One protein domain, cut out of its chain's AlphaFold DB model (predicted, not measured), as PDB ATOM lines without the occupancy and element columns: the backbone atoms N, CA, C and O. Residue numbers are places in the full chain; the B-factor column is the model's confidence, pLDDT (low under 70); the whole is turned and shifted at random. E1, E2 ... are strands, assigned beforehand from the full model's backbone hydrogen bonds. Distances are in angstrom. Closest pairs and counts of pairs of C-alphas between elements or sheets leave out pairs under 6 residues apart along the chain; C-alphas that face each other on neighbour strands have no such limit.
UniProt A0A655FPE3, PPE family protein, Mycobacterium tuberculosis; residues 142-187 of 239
ATOM      1  N   SER A 142      16.245 -75.227 -83.911       94.44
ATOM      2  CA  SER A 142      16.909 -73.927 -84.071       94.44
ATOM      3  C   SER A 142      15.935 -72.911 -84.680       94.44
ATOM      4  O   SER A 142      16.172 -72.375 -85.766       94.44
ATOM      5  N   SER A 143      14.787 -72.702 -84.028       92.38
ATOM      6  CA  SER A 143      13.726 -71.808 -84.504       92.38
ATOM      7  C   SER A 143      13.478 -70.615 -83.576       92.38
ATOM      8  O   SER A 143      13.663 -70.720 -82.368       92.38
ATOM      9  N   ALA A 144      13.030 -69.485 -84.135       93.06
ATOM     10  CA  ALA A 144      12.732 -68.265 -83.373       93.06
ATOM     11  C   ALA A 144      11.450 -68.376 -82.521       93.06
ATOM     12  O   ALA A 144      11.349 -67.757 -81.465       93.06
ATOM     13  N   THR A 145      10.476 -69.173 -82.967       92.12
ATOM     14  CA  THR A 145       9.247 -69.510 -82.231       92.12
ATOM     15  C   THR A 145       9.179 -71.020 -81.950       92.12
ATOM     16  O   THR A 145       9.875 -71.792 -82.622       92.12
ATOM     17  N   PRO A 146       8.373 -71.471 -80.964       94.50
ATOM     18  CA  PRO A 146       8.174 -72.885 -80.650       94.50
ATOM     19  C   PRO A 146       7.950 -73.790 -81.868       94.50
ATOM     20  O   PRO A 146       7.097 -73.509 -82.706       94.50
ATOM     21  N   SER A 147       8.678 -74.906 -81.932       94.88
ATOM     22  CA  SER A 147       8.482 -75.964 -82.934       94.88
ATOM     23  C   SER A 147       8.414 -77.328 -82.245       94.88
ATOM     24  O   SER A 147       9.109 -77.552 -81.263       94.88
ATOM     25  N   LEU A 148       7.594 -78.252 -82.741       94.69
ATOM     26  CA  LEU A 148       7.460 -79.616 -82.220       94.69
ATOM     27  C   LEU A 148       8.331 -80.603 -83.010       94.69
ATOM     28  O   LEU A 148       8.557 -80.434 -84.205       94.69
ATOM     29  N   GLY A 149       8.770 -81.685 -82.367       94.12
ATOM     30  CA  GLY A 149       9.615 -82.704 -83.000       94.12
ATOM     31  C   GLY A 149      11.101 -82.352 -82.937       94.12
ATOM     32  O   GLY A 149      11.548 -81.860 -81.904       94.12
ATOM     33  N   PHE A 150      11.868 -82.629 -83.993       95.62
ATOM     34  CA  PHE A 150      13.333 -82.618 -83.952       95.62
ATOM     35  C   PHE A 150      13.962 -81.791 -85.077       95.62
ATOM     36  O   PHE A 150      13.520 -81.865 -86.223       95.62
ATOM     37  N   PHE A 151      15.043 -81.070 -84.769       96.19
ATOM     38  CA  PHE A 151      15.915 -80.411 -85.756       96.19
ATOM     39  C   PHE A 151      15.223 -79.418 -86.711       96.19
ATOM     40  O   PHE A 151      15.742 -79.129 -87.787       96.19
ATOM     41  N   ASN A 152      14.056 -78.881 -86.351       95.94
ATOM     42  CA  ASN A 152      13.395 -77.846 -87.144       95.94
ATOM     43  C   ASN A 152      14.134 -76.506 -87.003       95.94
ATOM     44  O   ASN A 152      14.642 -76.192 -85.928       95.94
ATOM     45  N   ALA A 153      14.148 -75.689 -88.053       95.62
ATOM     46  CA  ALA A 153      14.838 -74.403 -88.106       95.62
ATOM     47  C   ALA A 153      13.956 -73.281 -88.683       95.62
ATOM     48  O   ALA A 153      12.908 -73.532 -89.284       95.62
ATOM     49  N   GLY A 154      14.390 -72.028 -88.521       93.81
ATOM     50  CA  GLY A 154      13.751 -70.855 -89.129       93.81
ATOM     51  C   GLY A 154      12.802 -70.109 -88.189       93.81
ATOM     52  O   GLY A 154      13.044 -70.009 -86.990       93.81
ATOM     53  N   ILE A 155      11.723 -69.538 -88.727       94.06
ATOM     54  CA  ILE A 155      10.790 -68.700 -87.952       94.06
ATOM     55  C   ILE A 155      10.079 -69.526 -86.871       94.06
ATOM     56  O   ILE A 155       9.865 -69.026 -85.770       94.06
ATOM     57  N   GLY A 156       9.781 -70.797 -87.140       91.88
ATOM     58  CA  GLY A 156       9.144 -71.718 -86.197       91.88
ATOM     59  C   GLY A 156       7.639 -71.883 -86.422       91.88
ATOM     60  O   GLY A 156       7.116 -71.532 -87.483       91.88
ATOM     61  N   GLY A 157       6.962 -72.513 -85.460       93.19
ATOM     62  CA  GLY A 157       5.640 -73.109 -85.676       93.19
ATOM     63  C   GLY A 157       5.710 -74.405 -86.489       93.19
ATOM     64  O   GLY A 157       4.707 -74.837 -87.053       93.19
ATOM     65  N   ASN A 158       6.898 -75.004 -86.585       95.69
ATOM     66  CA  ASN A 158       7.117 -76.210 -87.370       95.69
ATOM     67  C   ASN A 158       6.810 -77.458 -86.531       95.69
ATOM     68  O   ASN A 158       6.936 -77.439 -85.308       95.69
ATOM     69  N   SER A 159       6.439 -78.559 -87.175       96.38
ATOM     70  CA  SER A 159       6.216 -79.851 -86.522       96.38
ATOM     71  C   SER A 159       6.805 -81.007 -87.333       96.38
ATOM     72  O   SER A 159       6.681 -81.056 -88.553       96.38
ATOM     73  N   GLY A 160       7.436 -81.967 -86.660       96.25
ATOM     74  CA  GLY A 160       8.047 -83.132 -87.309       96.25
ATOM     75  C   GLY A 160       9.570 -83.057 -87.300       96.25
ATOM     76  O   GLY A 160      10.149 -82.750 -86.258       96.25
ATOM     77  N   PHE A 161      10.222 -83.378 -88.418       97.88
ATOM     78  CA  PHE A 161      11.672 -83.563 -88.477       97.88
ATOM     79  C   PHE A 161      12.326 -82.671 -89.535       97.88
ATOM     80  O   PHE A 161      12.005 -82.763 -90.721       97.88
ATOM     81  N   GLY A 162      13.289 -81.848 -89.122       97.38
ATOM     82  CA  GLY A 162      14.189 -81.163 -90.051       97.38
ATOM     83  C   GLY A 162      13.520 -80.148 -90.983       97.38
ATOM     84  O   GLY A 162      14.049 -79.900 -92.064       97.38
ATOM     85  N   ASN A 163      12.355 -79.590 -90.632       96.94
ATOM     86  CA  ASN A 163      11.718 -78.567 -91.466       96.94
ATOM     87  C   ASN A 163      12.393 -77.203 -91.270       96.94
ATOM     88  O   ASN A 163      12.702 -76.832 -90.138       96.94
ATOM     89  N   SER A 164      12.559 -76.423 -92.337       96.00
ATOM     90  CA  SER A 164      13.209 -75.107 -92.311       96.00
ATOM     91  C   SER A 164      12.271 -74.014 -92.822       96.00
ATOM     92  O   SER A 164      12.003 -73.930 -94.017       96.00
ATOM     93  N   GLY A 165      11.771 -73.155 -91.936       94.62
ATOM     94  CA  GLY A 165      10.841 -72.096 -92.328       94.62
ATOM     95  C   GLY A 165       9.777 -71.795 -91.281       94.62
ATOM     96  O   GLY A 165      10.083 -71.782 -90.085       94.62
ATOM     97  N   SER A 166       8.549 -71.525 -91.731       94.44
ATOM     98  CA  SER A 166       7.425 -71.147 -90.869       94.44
ATOM     99  C   SER A 166       6.175 -71.988 -91.123       94.44
ATOM    100  O   SER A 166       5.707 -72.099 -92.258       94.44
ATOM    101  N   GLY A 167       5.596 -72.536 -90.051       94.19
ATOM    102  CA  GLY A 167       4.325 -73.267 -90.111       94.19
ATOM    103  C   GLY A 167       4.386 -74.578 -90.902       94.19
ATOM    104  O   GLY A 167       3.388 -74.990 -91.493       94.19
ATOM    105  N   LEU A 168       5.556 -75.213 -90.976       96.44
ATOM    106  CA  LEU A 168       5.765 -76.439 -91.743       96.44
ATOM    107  C   LEU A 168       5.439 -77.690 -90.926       96.44
ATOM    108  O   LEU A 168       5.643 -77.732 -89.716       96.44
ATOM    109  N   SER A 169       4.988 -78.748 -91.590       97.06
ATOM    110  CA  SER A 169       4.742 -80.047 -90.958       97.06
ATOM    111  C   SER A 169       5.314 -81.204 -91.773       97.06
ATOM    112  O   SER A 169       5.337 -81.164 -92.999       97.06
ATOM    113  N   GLY A 170       5.760 -82.265 -91.107       97.31
ATOM    114  CA  GLY A 170       6.321 -83.446 -91.765       97.31
ATOM    115  C   GLY A 170       7.847 -83.453 -91.748       97.31
ATOM    116  O   GLY A 170       8.441 -83.208 -90.697       97.31
ATOM    117  N   TRP A 171       8.475 -83.802 -92.870       98.19
ATOM    118  CA  TRP A 171       9.896 -84.140 -92.939       98.19
ATOM    119  C   TRP A 171      10.617 -83.329 -94.015       98.19
ATOM    120  O   TRP A 171      10.275 -83.409 -95.195       98.19
ATOM    121  N   PHE A 172      11.658 -82.599 -93.618       97.50
ATOM    122  CA  PHE A 172      12.569 -81.897 -94.532       97.50
ATOM    123  C   PHE A 172      11.900 -80.891 -95.481       97.50
ATOM    124  O   PHE A 172      12.421 -80.613 -96.560       97.50
ATOM    125  N   ASN A 173      10.744 -80.331 -95.114       97.44
ATOM    126  CA  ASN A 173      10.132 -79.271 -95.911       97.44
ATOM    127  C   ASN A 173      10.863 -77.952 -95.667       97.44
ATOM    128  O   ASN A 173      11.297 -77.672 -94.548       97.44
ATOM    129  N   THR A 174      10.967 -77.122 -96.697       96.38
ATOM    130  CA  THR A 174      11.584 -75.800 -96.619       96.38
ATOM    131  C   THR A 174      10.652 -74.743 -97.183       96.38
ATOM    132  O   THR A 174      10.210 -74.849 -98.323       96.38
ATOM    133  N   SER A 175      10.394 -73.686 -96.420       93.88
ATOM    134  CA  SER A 175       9.726 -72.489 -96.928       93.88
ATOM    135  C   SER A 175      10.703 -71.315 -96.918       93.88
ATOM    136  O   SER A 175      11.156 -70.923 -95.837       93.88
ATOM    137  N   PRO A 176      11.031 -70.736 -98.087       91.25
ATOM    138  CA  PRO A 176      11.723 -69.456 -98.176       91.25
ATOM    139  C   PRO A 176      11.102 -68.363 -97.298       91.25
ATOM    140  O   PRO A 176       9.927 -68.413 -96.929       91.25
ATOM    141  N   VAL A 177      11.899 -67.341 -96.981       87.94
ATOM    142  CA  VAL A 177      11.458 -66.200 -96.169       87.94
ATOM    143  C   VAL A 177      10.219 -65.525 -96.768       87.94
ATOM    144  O   VAL A 177      10.129 -65.329 -97.977       87.94
ATOM    145  N   GLY A 178       9.258 -65.170 -95.913       84.62
ATOM    146  CA  GLY A 178       8.002 -64.534 -96.326       84.62
ATOM    147  C   GLY A 178       6.924 -65.497 -96.832       84.62
ATOM    148  O   GLY A 178       5.805 -65.060 -97.084       84.62
ATOM    149  N   LEU A 179       7.222 -66.793 -96.939       89.25
ATOM    150  CA  LEU A 179       6.236 -67.827 -97.241       89.25
ATOM    151  C   LEU A 179       5.819 -68.544 -95.959       89.25
ATOM    152  O   LEU A 179       6.617 -68.714 -95.035       89.25
ATOM    153  N   LEU A 180       4.560 -68.970 -95.911       84.00
ATOM    154  CA  LEU A 180       3.987 -69.676 -94.773       84.00
ATOM    155  C   LEU A 180       3.399 -71.006 -95.230       84.00
ATOM    156  O   LEU A 180       2.835 -71.103 -96.322       84.00
ATOM    157  N   ALA A 181       3.453 -71.967 -94.313       84.06
ATOM    158  CA  ALA A 181       2.710 -73.214 -94.339       84.06
ATOM    159  C   ALA A 181       3.100 -74.208 -95.441       84.06
ATOM    160  O   ALA A 181       3.263 -73.898 -96.622       84.06
ATOM    161  N   GLY A 182       3.184 -75.463 -95.028       93.94
ATOM    162  CA  GLY A 182       3.385 -76.581 -95.927       93.94
ATOM    163  C   GLY A 182       3.437 -77.899 -95.174       93.94
ATOM    164  O   GLY A 182       3.636 -77.926 -93.956       93.94
ATOM    165  N   SER A 183       3.224 -78.998 -95.884       97.31
ATOM    166  CA  SER A 183       3.191 -80.323 -95.274       97.31
ATOM    167  C   SER A 183       3.792 -81.411 -96.155       97.31
ATOM    168  O   SER A 183       3.830 -81.300 -97.376       97.31
ATOM    169  N   GLY A 184       4.227 -82.507 -95.539       97.75
ATOM    170  CA  GLY A 184       4.650 -83.710 -96.255       97.75
ATOM    171  C   GLY A 184       6.157 -83.926 -96.207       97.75
ATOM    172  O   GLY A 184       6.734 -83.862 -95.123       97.75
ATOM    173  N   TYR A 185       6.782 -84.241 -97.339       98.38
ATOM    174  CA  TYR A 185       8.183 -84.654 -97.409       98.38
ATOM    175  C   TYR A 185       8.952 -83.899 -98.492       98.38
ATOM    176  O   TYR A 185       8.561 -83.943 -99.656       98.38
ATOM    177  N   GLN A 186      10.070 -83.268 -98.124       97.75
ATOM    178  CA  GLN A 186      10.994 -82.596 -99.051       97.75
ATOM    179  C   GLN A 186      10.339 -81.570 -99.996       97.75
ATOM    180  O   GLN A 186      10.766 -81.399-101.134       97.75
ATOM    181  N   ASN A 187       9.294 -80.869 -99.559       97.50
ATOM    182  CA  ASN A 187       8.726 -79.789-100.364       97.50
ATOM    183  C   ASN A 187       9.519 -78.490-100.183       97.50
ATOM    184  O   ASN A 187       9.949 -78.187 -99.069       97.50
TER     185      ASN A 187
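AT A GLANCE: This is residues 142 to 187 of the 239 residues of the protein "PPE family protein" of Mycobacterium tuberculosis (UniProt A0A655FPE3). The chain is wound in stacked, flattened turns, a short solenoid: E1, E3, E5 and E6 lie side by side along one side of the coil, E2 and E4 along the other. Residues 142 to 143 pair in parallel with residues 153 to 154 of E2, and the link from E5 to E6 makes the widest loop. The printed part has 46 residues with no named helix and six named strands, E1 to E6 in order, in two parallel sheets, E1 E3 E5 E6 and E2 E4. It is all strand by class, with under half of the residues in named elements, and compact and flat, with a radius of gyration of the C-alphas of 8.4 A and spans of 22 by 22 by 11 A.

IN THESE COORDINATES: Find C-alpha 148 at (7.460, -79.616, -82.220); there E1 begins, residues 148 to 150, 6.8 A long. Next come E2, residues 153 to 156, 6.6 A, and E3, residues 159 to 161, 6.9 A. E4, residues 164 to 166, spans 7.2 A, and E5, residues 168 to 171, 8.8 A. E6, residues 182 to 185, runs 9.5 A to C-alpha 185 at (8.183, -84.654, -97.409).

HOW THE PARTS SIT: Look first at edge strand E1: it is parallel to E3 at 7 degrees, with N 150 and O 160 2.8 A apart. E3 is parallel to E5 at 29 degrees, with N 159 and O 168 at 2.8 A. E5 and edge strand E6 are parallel at 2 degrees, with N 171 and O 184 at 2.8 A. In the other sheet E2 and E4 are parallel at 2 degrees, with N 165 and O 153 at 2.9 A. E1 and E2 are apart.

THE WHOLE: The farthest C-alphas, of Gly 149 and Gly 178, are 22.6 A apart. The printed part has no cut and no long link, and no printed residue is under 70 in pLDDT.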